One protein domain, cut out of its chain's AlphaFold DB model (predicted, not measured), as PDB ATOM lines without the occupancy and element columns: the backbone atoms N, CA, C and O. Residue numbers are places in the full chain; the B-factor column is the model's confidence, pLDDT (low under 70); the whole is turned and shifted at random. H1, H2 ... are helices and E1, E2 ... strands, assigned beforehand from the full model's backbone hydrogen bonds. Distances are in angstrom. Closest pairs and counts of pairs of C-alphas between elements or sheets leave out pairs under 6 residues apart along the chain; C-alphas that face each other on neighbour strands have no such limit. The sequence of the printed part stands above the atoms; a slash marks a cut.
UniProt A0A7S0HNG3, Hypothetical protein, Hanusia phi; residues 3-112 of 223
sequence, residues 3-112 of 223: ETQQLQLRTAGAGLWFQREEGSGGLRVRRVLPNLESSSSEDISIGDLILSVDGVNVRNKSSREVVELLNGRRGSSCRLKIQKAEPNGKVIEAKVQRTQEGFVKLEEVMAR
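AT A GLANCE: This is residues 3 to 112 of the 223 residues of the protein "Hypothetical protein" of Hanusia phi (UniProt A0A7S0HNG3). A strongly twisted sheet of five strands, curled like part of a barrel, makes the body, and the short helix H2 packs on it. H3, at the end of the printed part, packs on H2 and grazes the sheet, while E1 and E5 pair as a small second sheet toward one end of the longest axis, with H1 farther out at that end. The printed part has 110 residues with three named helices and seven named strands, in the order H1, E1, E2, E3, E4, H2, E5, E6, E7, H3; the large sheet runs E2, E3, E4, E6, E7 and the small one E1, E5, both antiparallel throughout. The class is mixed, helices and strands. The whole is compact by its radius of gyration of the C-alphas, 13.2 A, and elongated in outline, with spans of 47 by 27 by 23 A.

HOW THE PARTS SIT: In the large sheet, E6, residues 77 to 83, and E7, residues 91 to 97, form a hairpin at 156 degrees between their directions, with N 80 and O 94 at 2.8 A and N 94 and O 80 at 2.9 A, within hydrogen-bond range. E4, residues 49 to 53, is the antiparallel neighbour of E6 at 145 degrees, with N 51 and O 81 at 2.8 A. E3, residues 27 to 32, forms a hairpin with E4, with N 27 and O 50 at 2.9 A. E2, residues 16 to 20, forms a hairpin with E3 at 149 degrees, with N 28 and O 19 at 2.7 A. E2, E3 and E4 are a meander, each strand the antiparallel neighbour of the one before. E2 and E7 are the edge strands; from edge to edge the strands' lines turn by 135 degrees and the way across the sheet by 99 degrees. H2, residues 63 to 70, is on this sheet at a height of 8.7 A and over none of its strands, though only just, with 2 of its C-alphas falling on E3. Its closest C-alphas to E4 are those of Leu 69 and Val 53, 6.3 A apart. H3, residues 106 to 112, touches H2 at a steep tilt of 60 degrees, opposite ways, the closest C-alphas being those of Arg 64 and Leu 106, 6.3 A apart. H3 only grazes the sheet, with residues 108 to 112. E1, residues 11 to 13, and E5, residues 71 to 73, are antiparallel at 132 degrees, with N 72 and O 12 at 2.8 A. E1 runs on into E2 across a break of 2 residues, at 69 degrees. H1, residues 3 to 8, is not on the large sheet and is apart from H2 and H3. In H1, H2 and H3 every O i to N i+4 pair is within hydrogen-bond range.

IN THESE COORDINATES: H1 begins at C-alpha 3, at (160.977, 197.694, 178.318). E2 measures 12.8 A from first to last C-alpha, E3 13.0 A and E4 11.5 A. H2 is 10.4 A long and H3 10.1 A. E6 is 19.2 A long and starts at C-alpha 77, at (140.834, 185.263, 180.287); E7 is 19.6 A long. H3 ends at C-alpha 112, at (137.932, 203.961, 164.042). The shorter elements are H1 at 8.6 A, E5 at 7.3 A and E1 at 7.0 A.

THE WHOLE: The two C-alphas farthest apart are those of Glu 3 and Pro 87, 47.5 A. The printed part has no cut. The link from E3 to E4 is long, residues 33 to 48 with no named element. The mean pLDDT of the printed part is 77.9; it is under 70 at residues 3 to 11, 22 to 23, 34 to 42 and 106 to 112.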
ATOM      1  N   GLU A   3     162.002 198.129 177.362       46.69
ATOM      2  CA  GLU A   3     160.977 197.694 178.318       46.69
ATOM      3  C   GLU A   3     159.553 197.879 177.782       46.69
ATOM      4  O   GLU A   3     158.690 197.046 178.034       46.69
ATOM      5  N   THR A   4     159.295 198.932 176.998       49.34
ATOM      6  CA  THR A   4     157.986 199.175 176.365       49.34
ATOM      7  C   THR A   4     157.694 198.125 175.288       49.34
ATOM      8  O   THR A   4     156.574 197.623 175.210       49.34
ATOM      9  N   GLN A   5     158.712 197.738 174.510       44.41
ATOM     10  CA  GLN A   5     158.615 196.664 173.512       44.41
ATOM     11  C   GLN A   5     158.463 195.280 174.174       44.41
ATOM     12  O   GLN A   5     157.659 194.465 173.726       44.41
ATOM     13  N   GLN A   6     159.155 195.021 175.290       46.56
ATOM     14  CA  GLN A   6     158.987 193.782 176.063       46.56
ATOM     15  C   GLN A   6     157.640 193.694 176.798       46.56
ATOM     16  O   GLN A   6     157.120 192.590 176.965       46.56
ATOM     17  N   LEU A   7     157.045 194.821 177.211       49.59
ATOM     18  CA  LEU A   7     155.690 194.844 177.772       49.59
ATOM     19  C   LEU A   7     154.641 194.500 176.706       49.59
ATOM     20  O   LEU A   7     153.752 193.695 176.982       49.59
ATOM     21  N   GLN A   8     154.780 195.045 175.489       49.00
ATOM     22  CA  GLN A   8     153.907 194.725 174.350       49.00
ATOM     23  C   GLN A   8     153.942 193.231 173.982       49.00
ATOM     24  O   GLN A   8     152.919 192.668 173.601       49.00
ATOM     25  N   LEU A   9     155.077 192.551 174.181       50.31
ATOM     26  CA  LEU A   9     155.215 191.099 173.981       50.31
ATOM     27  C   LEU A   9     154.508 190.244 175.055       50.31
ATOM     28  O   LEU A   9     154.349 189.034 174.881       50.31
ATOM     29  N   ARG A  10     154.080 190.846 176.175       56.44
ATOM     30  CA  ARG A  10     153.371 190.168 177.283       56.44
ATOM     31  C   ARG A  10     151.884 190.513 177.361       56.44
ATOM     32  O   ARG A  10     151.159 189.883 178.140       56.44
ATOM     33  N   THR A  11     151.439 191.495 176.585       66.88
ATOM     34  CA  THR A  11     150.043 191.913 176.515       66.88
ATOM     35  C   THR A  11     149.299 191.145 175.436       66.88
ATOM     36  O   THR A  11     149.774 190.984 174.318       66.88
ATOM     37  N   ALA A  12     148.119 190.668 175.797       78.81
ATOM     38  CA  ALA A  12     147.198 189.938 174.945       78.81
ATOM     39  C   ALA A  12     145.817 190.573 175.079       78.81
ATOM     40  O   ALA A  12     145.552 191.244 176.079       78.81
ATOM     41  N   GLY A  13     144.928 190.345 174.124       82.88
ATOM     42  CA  GLY A  13     143.571 190.873 174.189       82.88
ATOM     43  C   GLY A  13     142.521 189.865 173.779       82.88
ATOM     44  O   GLY A  13     142.823 188.760 173.336       82.88
ATOM     45  N   ALA A  14     141.271 190.257 173.991       84.12
ATOM     46  CA  ALA A  14     140.113 189.403 173.795       84.12
ATOM     47  C   ALA A  14     139.744 189.186 172.320       84.12
ATOM     48  O   ALA A  14     138.753 188.525 172.079       84.12
ATOM     49  N   GLY A  15     140.451 189.756 171.334       82.56
ATOM     50  CA  GLY A  15     140.167 189.515 169.909       82.56
ATOM     51  C   GLY A  15     138.803 190.010 169.426       82.56
ATOM     52  O   GLY A  15     138.296 189.549 168.403       82.56
ATOM     53  N   LEU A  16     138.222 190.964 170.151       84.25
ATOM     54  CA  LEU A  16     136.962 191.606 169.813       84.25
ATOM     55  C   LEU A  16     137.204 193.063 169.465       84.25
ATOM     56  O   LEU A  16     137.796 193.821 170.234       84.25
ATOM     57  N   TRP A  17     136.659 193.457 168.326       77.56
ATOM     58  CA  TRP A  17     136.544 194.851 167.942       77.56
ATOM     59  C   TRP A  17     135.137 195.314 168.214       77.56
ATOM     60  O   TRP A  17     134.166 194.629 167.878       77.56
ATOM     61  N   PHE A  18     135.029 196.500 168.784       81.06
ATOM     62  CA  PHE A  18     133.765 197.021 169.244       81.06
ATOM     63  C   PHE A  18     133.636 198.503 168.927       81.06
ATOM     64  O   PHE A  18     134.625 199.229 168.840       81.06
ATOM     65  N   GLN A  19     132.395 198.942 168.788       75.25
ATOM     66  CA  GLN A  19     132.027 200.344 168.701       75.25
ATOM     67  C   GLN A  19     131.091 200.659 169.850       75.25
ATOM     68  O   GLN A  19     130.293 199.831 170.281       75.25
ATOM     69  N   ARG A  20     131.162 201.885 170.337       77.69
ATOM     70  CA  ARG A  20     130.209 202.364 171.318       77.69
ATOM     71  C   ARG A  20     128.802 202.456 170.708       77.69
ATOM     72  O   ARG A  20     128.629 203.146 169.713       77.69
ATOM     73  N   GLU A  21     127.814 201.775 171.294       76.62
ATOM     74  CA  GLU A  21     126.410 201.912 170.885       76.62
ATOM     75  C   GLU A  21     125.806 203.180 171.499       76.62
ATOM     76  O   GLU A  21     125.912 203.424 172.709       76.62
ATOM     77  N   GLU A  22     125.162 203.983 170.657       56.88
ATOM     78  CA  GLU A  22     124.445 205.176 171.086       56.88
ATOM     79  C   GLU A  22     123.165 204.805 171.857       56.88
ATOM     80  O   GLU A  22     122.509 203.802 171.585       56.88
ATOM     81  N   GLY A  23     122.825 205.577 172.891       66.25
ATOM     82  CA  GLY A  23     121.650 205.335 173.737       66.25
ATOM     83  C   GLY A  23     121.831 204.228 174.785       66.25
ATOM     84  O   GLY A  23     121.610 204.476 175.974       66.25
ATOM     85  N   SER A  24     122.274 203.025 174.402       71.88
ATOM     86  CA  SER A  24     122.533 201.921 175.352       71.88
ATOM     87  C   SER A  24     123.873 202.082 176.079       71.88
ATOM     88  O   SER A  24     124.070 201.583 177.190       71.88
ATOM     89  N   GLY A  25     124.816 202.768 175.436       70.81
ATOM     90  CA  GLY A  25     126.188 202.862 175.882       70.81
ATOM     91  C   GLY A  25     126.901 201.514 176.073       70.81
ATOM     92  O   GLY A  25     127.971 201.479 176.668       70.81
ATOM     93  N   GLY A  26     126.368 200.403 175.577       84.62
ATOM     94  CA  GLY A  26     127.147 199.175 175.470       84.62
ATOM     95  C   GLY A  26     128.224 199.296 174.388       84.62
ATOM     96  O   GLY A  26     128.367 200.325 173.719       84.62
ATOM     97  N   LEU A  27     129.001 198.232 174.211       87.44
ATOM     98  CA  LEU A  27     129.982 198.140 173.132       87.44
ATOM     99  C   LEU A  27     129.518 197.085 172.137       87.44
ATOM    100  O   LEU A  27     129.549 195.892 172.432       87.44
ATOM    101  N   ARG A  28     129.054 197.517 170.970       89.12
ATOM    102  CA  ARG A  28     128.600 196.613 169.926       89.12
ATOM    103  C   ARG A  28     129.795 195.949 169.266       89.12
ATOM    104  O   ARG A  28     130.688 196.642 168.784       89.12
ATOM    105  N   VAL A  29     129.798 194.626 169.205       88.00
ATOM    106  CA  VAL A  29     130.799 193.836 168.495       88.00
ATOM    107  C   VAL A  29     130.682 194.135 167.004       88.00
ATOM    108  O   VAL A  29     129.632 193.948 166.394       88.00
ATOM    109  N   ARG A  30     131.770 194.616 166.408       80.19
ATOM    110  CA  ARG A  30     131.865 194.907 164.971       80.19
ATOM    111  C   ARG A  30     132.714 193.882 164.233       80.19
ATOM    112  O   ARG A  30     132.490 193.644 163.053       80.19
ATOM    113  N   ARG A  31     133.662 193.248 164.926       79.62
ATOM    114  CA  ARG A  31     134.464 192.154 164.376       79.62
ATOM    115  C   ARG A  31     134.892 191.201 165.479       79.62
ATOM    116  O   ARG A  31     135.278 191.628 166.566       79.62
ATOM    117  N   VAL A  32     134.877 189.922 165.141       82.94
ATOM    118  CA  VAL A  32     135.466 188.841 165.927       82.94
ATOM    119  C   VAL A  32     136.694 188.364 165.159       82.94
ATOM    120  O   VAL A  32     136.605 188.119 163.953       82.94
ATOM    121  N   LEU A  33     137.863 188.332 165.800       77.38
ATOM    122  CA  LEU A  33     139.069 187.836 165.143       77.38
ATOM    123  C   LEU A  33     138.999 186.312 164.937       77.38
ATOM    124  O   LEU A  33     138.415 185.610 165.766       77.38
ATOM    125  N   PRO A  34     139.611 185.787 163.856       60.75
ATOM    126  CA  PRO A  34     139.799 184.350 163.694       60.75
ATOM    127  C   PRO A  34     140.544 183.790 164.912       60.75
ATOM    128  O   PRO A  34     141.493 184.416 165.380       60.75
ATOM    129  N   ASN A  35     140.129 182.623 165.404       61.25
ATOM    130  CA  ASN A  35     140.690 181.965 166.596       61.25
ATOM    131  C   ASN A  35     140.352 182.644 167.934       61.25
ATOM    132  O   ASN A  35     141.086 182.486 168.911       61.25
ATOM    133  N   LEU A  36     139.238 183.381 168.006       69.94
ATOM    134  CA  LEU A  36     138.634 183.721 169.290       69.94
ATOM    135  C   LEU A  36     138.275 182.427 170.037       69.94
ATOM    136  O   LEU A  36     137.239 181.817 169.786       69.94
ATOM    137  N   GLU A  37     139.125 182.018 170.974       66.62
ATOM    138  CA  GLU A  37     138.805 180.941 171.903       66.62
ATOM    139  C   GLU A  37     137.908 181.493 173.014       66.62
ATOM    140  O   GLU A  37     138.359 181.956 174.068       66.62
ATOM    141  N   SER A  38     136.602 181.475 172.767       64.88
ATOM    142  CA  SER A  38     135.617 181.488 173.840       64.88
ATOM    143  C   SER A  38     135.345 180.051 174.271       64.88
ATOM    144  O   SER A  38     135.310 179.137 173.450       64.88
ATOM    145  N   SER A  39     135.098 179.832 175.565       54.19
ATOM    146  CA  SER A  39     134.654 178.522 176.087       54.19
ATOM    147  C   SER A  39     133.330 178.031 175.473       54.19
ATOM    148  O   SER A  39     132.877 176.926 175.751       54.19
ATOM    149  N   SER A  40     132.725 178.871 174.644       54.62
ATOM    150  CA  SER A  40     131.503 178.696 173.884       54.62
ATOM    151  C   SER A  40     131.685 179.445 172.560       54.62
ATOM    152  O   SER A  40     131.458 180.651 172.458       54.62
ATOM    153  N   SER A  41     132.171 178.751 171.532       45.12
ATOM    154  CA  SER A  41     132.441 179.318 170.200       45.12
ATOM    155  C   SER A  41     131.190 179.858 169.484       45.12
ATOM    156  O   SER A  41     131.315 180.539 168.473       45.12
ATOM    157  N   GLU A  42     129.989 179.585 170.010       56.94
ATOM    158  CA  GLU A  42     128.698 180.073 169.499       56.94
ATOM    159  C   GLU A  42     128.212 181.380 170.165       56.94
ATOM    160  O   GLU A  42     127.218 181.968 169.737       56.94
ATOM    161  N   ASP A  43     128.895 181.876 171.203       72.25
ATOM    162  CA  ASP A  43     128.305 182.898 172.075       72.25
ATOM    163  C   ASP A  43     128.459 184.335 171.581       72.25
ATOM    164  O   ASP A  43     127.576 185.151 171.839       72.25
ATOM    165  N   ILE A  44     129.534 184.667 170.863       87.25
ATOM    166  CA  ILE A  44     129.840 186.057 170.494       87.25
ATOM    167  C   ILE A  44     129.803 186.217 168.981       87.25
ATOM    168  O   ILE A  44     130.572 185.603 168.248       87.25
ATOM    169  N   SER A  45     128.918 187.083 168.516       88.12
ATOM    170  CA  SER A  45     128.659 187.348 167.108       88.12
ATOM    171  C   SER A  45     128.766 188.841 166.824       88.12
ATOM    172  O   SER A  45     128.584 189.685 167.703       88.12
ATOM    173  N   ILE A  46     129.060 189.184 165.569       87.44
ATOM    174  CA  ILE A  46     128.964 190.573 165.112       87.44
ATOM    175  C   ILE A  46     127.534 191.070 165.366       87.44
ATOM    176  O   ILE A  46     126.568 190.361 165.097       87.44
ATOM    177  N   GLY A  47     127.413 192.284 165.899       86.69
ATOM    178  CA  GLY A  47     126.150 192.903 166.293       86.69
ATOM    179  C   GLY A  47     125.823 192.769 167.780       86.69
ATOM    180  O   GLY A  47     125.058 193.589 168.289       86.69
ATOM    181  N   ASP A  48     126.410 191.797 168.484       91.81
ATOM    182  CA  ASP A  48     126.159 191.596 169.911       91.81
ATOM    183  C   ASP A  48     126.626 192.799 170.732       91.81
ATOM    184  O   ASP A  48     127.572 193.494 170.362       91.81
ATOM    185  N   LEU A  49     125.997 193.035 171.879       92.50
ATOM    186  CA  LEU A  49     126.320 194.160 172.742       92.50
ATOM    187  C   LEU A  49     127.044 193.702 174.006       92.50
ATOM    188  O   LEU A  49     126.459 193.054 174.871       92.50
ATOM    189  N   ILE A  50     128.306 194.093 174.160       93.44
ATOM    190  CA  ILE A  50     129.064 193.889 175.394       93.44
ATOM    191  C   ILE A  50     128.589 194.917 176.429       93.44
ATOM    192  O   ILE A  50     128.670 196.129 176.215       93.44
ATOM    193  N   LEU A  51     128.113 194.419 177.567       93.81
ATOM    194  CA  LEU A  51     127.587 195.194 178.694       93.81
ATOM    195  C   LEU A  51     128.609 195.344 179.829       93.81
ATOM    196  O   LEU A  51     128.627 196.360 180.526       93.81
ATOM    197  N   SER A  52     129.463 194.340 180.038       95.31
ATOM    198  CA  SER A  52     130.526 194.395 181.044       95.31
ATOM    199  C   SER A  52     131.699 193.481 180.712       95.31
ATOM    200  O   SER A  52     131.499 192.435 180.096       95.31
ATOM    201  N   VAL A  53     132.883 193.834 181.210       94.50
ATOM    202  CA  VAL A  53     134.105 193.016 181.164       94.50
ATOM    203  C   VAL A  53     134.556 192.749 182.596       94.50
ATOM    204  O   VAL A  53     134.729 193.690 183.366       94.50
ATOM    205  N   ASP A  54     134.696 191.481 182.979       94.19
ATOM    206  CA  ASP A  54     135.065 191.044 184.333       94.19
ATOM    207  C   ASP A  54     134.181 191.672 185.433       94.19
ATOM    208  O   ASP A  54     134.633 192.019 186.521       94.19
ATOM    209  N   GLY A  55     132.885 191.833 185.134       93.31
ATOM    210  CA  GLY A  55     131.893 192.459 186.019       93.31
ATOM    211  C   GLY A  55     131.884 193.993 186.000       93.31
ATOM    212  O   GLY A  55     130.970 194.604 186.552       93.31
ATOM    213  N   VAL A  56     132.842 194.638 185.328       94.69
ATOM    214  CA  VAL A  56     132.889 196.098 185.180       94.69
ATOM    215  C   VAL A  56     131.986 196.530 184.032       94.69
ATOM    216  O   VAL A  56     132.234 196.196 182.874       94.69
ATOM    217  N   ASN A  57     130.938 197.294 184.344       92.81
ATOM    218  CA  ASN A  57     130.030 197.844 183.340       92.81
ATOM    219  C   ASN A  57     130.769 198.825 182.412       92.81
ATOM    220  O   ASN A  57     131.407 199.770 182.881       92.81
ATOM    221  N   VAL A  58     130.659 198.616 181.099       90.56
ATOM    222  CA  VAL A  58     131.358 199.428 180.087       90.56
ATOM    223  C   VAL A  58     130.622 200.721 179.730       90.56
ATOM    224  O   VAL A  58     131.213 201.613 179.121       90.56
ATOM    225  N   ARG A  59     129.362 200.883 180.162       84.44
ATOM    226  CA  ARG A  59     128.487 202.004 179.797       84.44
ATOM    227  C   ARG A  59     129.020 203.375 180.164       84.44
ATOM    228  O   ARG A  59     128.738 204.323 179.462       84.44
ATOM    229  N   ASN A  60     129.852 203.534 181.175       77.31
ATOM    230  CA  ASN A  60     130.420 204.856 181.481       77.31
ATOM    231  C   ASN A  60     131.945 204.867 181.367       77.31
ATOM    232  O   ASN A  60     132.601 205.724 181.946       77.31
ATOM    233  N   LYS A  61     132.504 203.899 180.634       78.31
ATOM    234  CA  LYS A  61     133.943 203.751 180.436       78.31
ATOM    235  C   LYS A  61     134.397 204.417 179.147       78.31
ATOM    236  O   LYS A  61     133.749 204.295 178.107       78.31
ATOM    237  N   SER A  62     135.530 205.104 179.230       72.44
ATOM    238  CA  SER A  62     136.255 205.619 178.072       72.44
ATOM    239  C   SER A  62     136.820 204.474 177.227       72.44
ATOM    240  O   SER A  62     137.082 203.385 177.742       72.44
ATOM    241  N   SER A  63     137.088 204.716 175.938       71.62
ATOM    242  CA  SER A  63     137.721 203.712 175.065       71.62
ATOM    243  C   SER A  63     139.031 203.176 175.644       71.62
ATOM    244  O   SER A  63     139.321 201.994 175.503       71.62
ATOM    245  N   ARG A  64     139.799 204.022 176.343       76.25
ATOM    246  CA  ARG A  64     141.026 203.608 177.028       76.25
ATOM    247  C   ARG A  64     140.752 202.592 178.127       76.25
ATOM    248  O   ARG A  64     141.361 201.531 178.112       76.25
ATOM    249  N   GLU A  65     139.835 202.901 179.038       79.81
ATOM    250  CA  GLU A  65     139.478 201.984 180.124       79.81
ATOM    251  C   GLU A  65     138.941 200.661 179.573       79.81
ATOM    252  O   GLU A  65     139.268 199.598 180.083       79.81
ATOM    253  N   VAL A  66     138.148 200.703 178.502       84.62
ATOM    254  CA  VAL A  66     137.640 199.489 177.855       84.62
ATOM    255  C   VAL A  66     138.768 198.655 177.245       84.62
ATOM    256  O   VAL A  66     138.787 197.439 177.420       84.62
ATOM    257  N   VAL A  67     139.717 199.282 176.547       83.81
ATOM    258  CA  VAL A  67     140.891 198.590 175.995       83.81
ATOM    259  C   VAL A  67     141.737 197.983 177.114       83.81
ATOM    260  O   VAL A  67     142.180 196.848 176.986       83.81
ATOM    261  N   GLU A  68     141.915 198.689 178.231       85.62
ATOM    262  CA  GLU A  68     142.614 198.179 179.419       85.62
ATOM    263  C   GLU A  68     141.876 197.000 180.078       85.62
ATOM    264  O   GLU A  68     142.526 196.117 180.629       85.62
ATOM    265  N   LEU A  69     140.541 196.948 179.988       89.81
ATOM    266  CA  LEU A  69     139.734 195.818 180.460       89.81
ATOM    267  C   LEU A  69     139.803 194.610 179.515       89.81
ATOM    268  O   LEU A  69     139.865 193.469 179.967       89.81
ATOM    269  N   LEU A  70     139.761 194.830 178.201       89.00
ATOM    270  CA  LEU A  70     139.778 193.750 177.207       89.00
ATOM    271  C   LEU A  70     141.179 193.184 176.986       89.00
ATOM    272  O   LEU A  70     141.324 191.988 176.724       89.00
ATOM    273  N   ASN A  71     142.206 194.012 177.142       89.56
ATOM    274  CA  ASN A  71     143.587 193.568 177.171       89.56
ATOM    275  C   ASN A  71     143.977 193.077 178.565       89.56
ATOM    276  O   ASN A  71     143.340 193.355 179.574       89.56
ATOM    277  N   GLY A  72     145.038 192.292 178.629       87.69
ATOM    278  CA  GLY A  72     145.521 191.722 179.871       87.69
ATOM    279  C   GLY A  72     146.793 190.926 179.652       87.69
ATOM    280  O   GLY A  72     147.455 191.026 178.618       87.69
ATOM    281  N   ARG A  73     147.143 190.112 180.647       85.06
ATOM    282  CA  ARG A  73     148.308 189.226 180.556       85.06
ATOM    283  C   ARG A  73     148.053 188.142 179.509       85.06
ATOM    284  O   ARG A  73     146.955 187.580 179.465       85.06
ATOM    285  N   ARG A  74     149.066 187.802 178.714       78.19
ATOM    286  CA  ARG A  74     149.032 186.630 177.827       78.19
ATOM    287  C   ARG A  74     148.621 185.376 178.602       78.19
ATOM    288  O   ARG A  74     149.137 185.132 179.690       78.19
ATOM    289  N   GLY A  75     147.672 184.612 178.065       72.75
ATOM    290  CA  GLY A  75     147.162 183.414 178.736       72.75
ATOM    291  C   GLY A  75     146.119 183.681 179.834       72.75
ATOM    292  O   GLY A  75     145.589 182.730 180.403       72.75
ATOM    293  N   SER A  76     145.769 184.940 180.122       88.50
ATOM    294  CA  SER A  76     144.609 185.258 180.970       88.50
ATOM    295  C   SER A  76     143.298 185.184 180.184       88.50
ATOM    296  O   SER A  76     143.298 185.184 178.959       88.50
ATOM    297  N   SER A  77     142.169 185.177 180.887       89.44
ATOM    298  CA  SER A  77     140.834 185.263 180.287       89.44
ATOM    299  C   SER A  77     140.038 186.409 180.903       89.44
ATOM    300  O   SER A  77     140.359 186.860 182.005       89.44
ATOM    301  N   CYS A  78     139.018 186.878 180.190       90.50
ATOM    302  CA  CYS A  78     137.990 187.774 180.718       90.50
ATOM    303  C   CYS A  78     136.604 187.153 180.596       90.50
ATOM    304  O   CYS A  78     136.360 186.339 179.705       90.50
ATOM    305  N   ARG A  79     135.683 187.571 181.463       92.62
ATOM    306  CA  ARG A  79     134.256 187.248 181.362       92.62
ATOM    307  C   ARG A  79     133.488 188.442 180.821       92.62
ATOM    308  O   ARG A  79     133.510 189.523 181.405       92.62
ATOM    309  N   LEU A  80     132.822 188.246 179.694       93.25
ATOM    310  CA  LEU A  80     132.028 189.254 179.013       93.25
ATOM    311  C   LEU A  80     130.554 188.988 179.274       93.25
ATOM    312  O   LEU A  80     130.078 187.886 179.023       93.25
ATOM    313  N   LYS A  81     129.827 190.007 179.727       93.56
ATOM    314  CA  LYS A  81     128.362 189.973 179.745       93.56
ATOM    315  C   LYS A  81     127.862 190.561 178.438       93.56
ATOM    316  O   LYS A  81     128.198 191.706 178.136       93.56
ATOM    317  N   ILE A  82     127.101 189.790 177.676       92.94
ATOM    318  CA  ILE A  82     126.762 190.101 176.287       92.94
ATOM    319  C   ILE A  82     125.259 189.981 176.091       92.94
ATOM    320  O   ILE A  82     124.659 189.010 176.536       92.94
ATOM    321  N   GLN A  83     124.653 190.951 175.419       92.94
ATOM    322  CA  GLN A  83     123.289 190.864 174.912       92.94
ATOM    323  C   GLN A  83     123.324 190.486 173.428       92.94
ATOM    324  O   GLN A  83     124.020 191.139 172.647       92.94
ATOM    325  N   LYS A  84     122.594 189.435 173.046       92.00
ATOM    326  CA  LYS A  84     122.578 188.932 171.665       92.00
ATOM    327  C   LYS A  84     121.910 189.903 170.690       92.00
ATOM    328  O   LYS A  84     120.949 190.586 171.046       92.00
ATOM    329  N   ALA A  85     122.413 189.937 169.457       89.56
ATOM    330  CA  ALA A  85     121.936 190.773 168.353       89.56
ATOM    331  C   ALA A  85     120.601 190.293 167.740       89.56
ATOM    332  O   ALA A  85     120.498 190.056 166.540       89.56
ATOM    333  N   GLU A  86     119.571 190.130 168.564       86.00
ATOM    334  CA  GLU A  86     118.236 189.681 168.159       86.00
ATOM    335  C   GLU A  86     117.158 190.468 168.933       86.00
ATOM    336  O   GLU A  86     117.445 191.013 170.008       86.00
ATOM    337  N   PRO A  87     115.918 190.584 168.421       78.19
ATOM    338  CA  PRO A  87     114.829 191.224 169.156       78.19
ATOM    339  C   PRO A  87     114.630 190.544 170.517       78.19
ATOM    340  O   PRO A  87     114.411 189.338 170.580       78.19
ATOM    341  N   ASN A  88     114.706 191.312 171.609       82.12
ATOM    342  CA  ASN A  88     114.728 190.794 172.988       82.12
ATOM    343  C   ASN A  88     115.882 189.820 173.276       82.12
ATOM    344  O   ASN A  88     115.726 188.883 174.062       82.12
ATOM    345  N   GLY A  89     117.040 190.051 172.652       84.38
ATOM    346  CA  GLY A  89     118.198 189.180 172.761       84.38
ATOM    347  C   GLY A  89     118.579 188.849 174.191       84.38
ATOM    348  O   GLY A  89     118.680 189.720 175.062       84.38
ATOM    349  N   LYS A  90     118.788 187.554 174.423       91.06
ATOM    350  CA  LYS A  90     119.173 187.031 175.731       91.06
ATOM    351  C   LYS A  90     120.504 187.631 176.177       91.06
ATOM    352  O   LYS A  90     121.399 187.887 175.369       91.06
ATOM    353  N   VAL A  91     120.634 187.821 177.486       92.44
ATOM    354  CA  VAL A  91     121.903 188.204 178.102       92.44
ATOM    355  C   VAL A  91     122.633 186.942 178.533       92.44
ATOM    356  O   VAL A  91     122.102 186.155 179.314       92.44
ATOM    357  N   ILE A  92     123.845 186.766 178.026       91.56
ATOM    358  CA  ILE A  92     124.715 185.626 178.306       91.56
ATOM    359  C   ILE A  92     126.033 186.094 178.924       91.56
ATOM    360  O   ILE A  92     126.379 187.279 178.874       91.56
ATOM    361  N   GLU A  93     126.776 185.154 179.498       91.44
ATOM    362  CA  GLU A  93     128.136 185.381 179.974       91.44
ATOM    363  C   GLU A  93     129.095 184.459 179.224       91.44
ATOM    364  O   GLU A  93     128.944 183.243 179.262       91.44
ATOM    365  N   ALA A  94     130.082 185.048 178.552       90.06
ATOM    366  CA  ALA A  94     131.068 184.329 177.761       90.06
ATOM    367  C   ALA A  94     132.463 184.546 178.347       90.06
ATOM    368  O   ALA A  94     132.888 185.681 178.581       90.06
ATOM    369  N   LYS A  95     133.208 183.462 178.572       89.75
ATOM    370  CA  LYS A  95     134.617 183.539 178.964       89.75
ATOM    371  C   LYS A  95     135.484 183.497 177.709       89.75
ATOM    372  O   LYS A  95     135.413 182.538 176.947       89.75
ATOM    373  N   VAL A  96     136.305 184.527 177.523       88.44
ATOM    374  CA  VAL A  96     137.186 184.697 176.362       88.44
ATOM    375  C   VAL A  96     138.636 184.618 176.804       88.44
ATOM    376  O   VAL A  96     139.046 185.300 177.748       88.44
ATOM    377  N   GLN A  97     139.413 183.787 176.123       88.00
ATOM    378  CA  GLN A  97     140.845 183.669 176.329       88.00
ATOM    379  C   GLN A  97     141.574 184.811 175.606       88.00
ATOM    380  O   GLN A  97     141.330 185.072 174.431       88.00
ATOM    381  N   ARG A  98     142.479 185.508 176.302       87.62
ATOM    382  CA  ARG A  98     143.270 186.585 175.698       87.62
ATOM    383  C   ARG A  98     144.463 186.006 174.937       87.62
ATOM    384  O   ARG A  98     145.294 185.303 175.526       87.62
ATOM    385  N   THR A  99     144.587 186.373 173.665       84.44
ATOM    386  CA  THR A  99     145.668 185.955 172.756       84.44
ATOM    387  C   THR A  99     146.488 187.154 172.277       84.44
ATOM    388  O   THR A  99     146.090 188.307 172.452       84.44
ATOM    389  N   GLN A 100     147.670 186.897 171.715       82.62
ATOM    390  CA  GLN A 100     148.544 187.966 171.228       82.62
ATOM    391  C   GLN A 100     147.915 188.679 170.022       82.62
ATOM    392  O   GLN A 100     147.921 189.903 169.952       82.62
ATOM    393  N   GLU A 101     147.297 187.910 169.131       77.88
ATOM    394  CA  GLU A 101     146.544 188.377 167.966       77.88
ATOM    395  C   GLU A 101     145.301 189.163 168.386       77.88
ATOM    396  O   GLU A 101     144.863 190.069 167.686       77.88
ATOM    397  N   GLY A 102     144.747 188.830 169.554       78.44
ATOM    398  CA  GLY A 102     143.594 189.498 170.128       78.44
ATOM    399  C   GLY A 102     143.882 190.848 170.776       78.44
ATOM    400  O   GLY A 102     142.939 191.477 171.259       78.44
ATOM    401  N   PHE A 103     145.146 191.280 170.829       82.50
ATOM    402  CA  PHE A 103     145.537 192.550 171.426       82.50
ATOM    403  C   PHE A 103     144.928 193.732 170.669       82.50
ATOM    404  O   PHE A 103     145.146 193.905 169.472       82.50
ATOM    405  N   VAL A 104     144.188 194.571 171.390       73.19
ATOM    406  CA  VAL A 104     143.548 195.759 170.823       73.19
ATOM    407  C   VAL A 104     144.417 196.976 171.110       73.19
ATOM    408  O   VAL A 104     144.603 197.344 172.273       73.19
ATOM    409  N   LYS A 105     144.940 197.634 170.075       71.31
ATOM    410  CA  LYS A 105     145.671 198.890 170.254       71.31
ATOM    411  C   LYS A 105     144.700 200.044 170.482       71.31
ATOM    412  O   LYS A 105     143.679 200.169 169.804       71.31
ATOM    413  N   LEU A 106     145.027 200.918 171.432       63.66
ATOM    414  CA  LEU A 106     144.162 202.045 171.773       63.66
ATOM    415  C   LEU A 106     144.007 203.005 170.591       63.66
ATOM    416  O   LEU A 106     142.906 203.474 170.320       63.66
ATOM    417  N   GLU A 107     145.094 203.253 169.869       55.22
ATOM    418  CA  GLU A 107     145.122 204.060 168.656       55.22
ATOM    419  C   GLU A 107     144.206 203.507 167.556       55.22
ATOM    420  O   GLU A 107     143.557 204.289 166.872       55.22
ATOM    421  N   GLU A 108     144.056 202.184 167.432       60.38
ATOM    422  CA  GLU A 108     143.178 201.565 166.429       60.38
ATOM    423  C   GLU A 108     141.696 201.707 166.800       60.38
ATOM    424  O   GLU A 108     140.862 201.920 165.922       60.38
ATOM    425  N   VAL A 109     141.362 201.651 168.095       60.38
ATOM    426  CA  VAL A 109     140.001 201.939 168.590       60.38
ATOM    427  C   VAL A 109     139.681 203.427 168.458       60.38
ATOM    428  O   VAL A 109     138.579 203.799 168.061       60.38
ATOM    429  N   MET A 110     140.647 204.292 168.773       51.56
ATOM    430  CA  MET A 110     140.484 205.743 168.693       51.56
ATOM    431  C   MET A 110     140.419 206.258 167.255       51.56
ATOM    432  O   MET A 110     139.697 207.216 167.020       51.56
ATOM    433  N   ALA A 111     141.126 205.633 166.310       51.06
ATOM    434  CA  ALA A 111     141.107 206.010 164.897       51.06
ATOM    435  C   ALA A 111     139.833 205.563 164.157       51.06
ATOM    436  O   ALA A 111     139.578 206.032 163.050       51.06
ATOM    437  N   ARG A 112     139.053 204.633 164.730       53.06
ATOM    438  CA  ARG A 112     137.932 203.961 164.042       53.06
ATOM    439  C   ARG A 112     136.558 204.200 164.667       53.06
ATOM    440  O   ARG A 112     135.557 203.796 164.078       53.06
TER     441      ARG A 112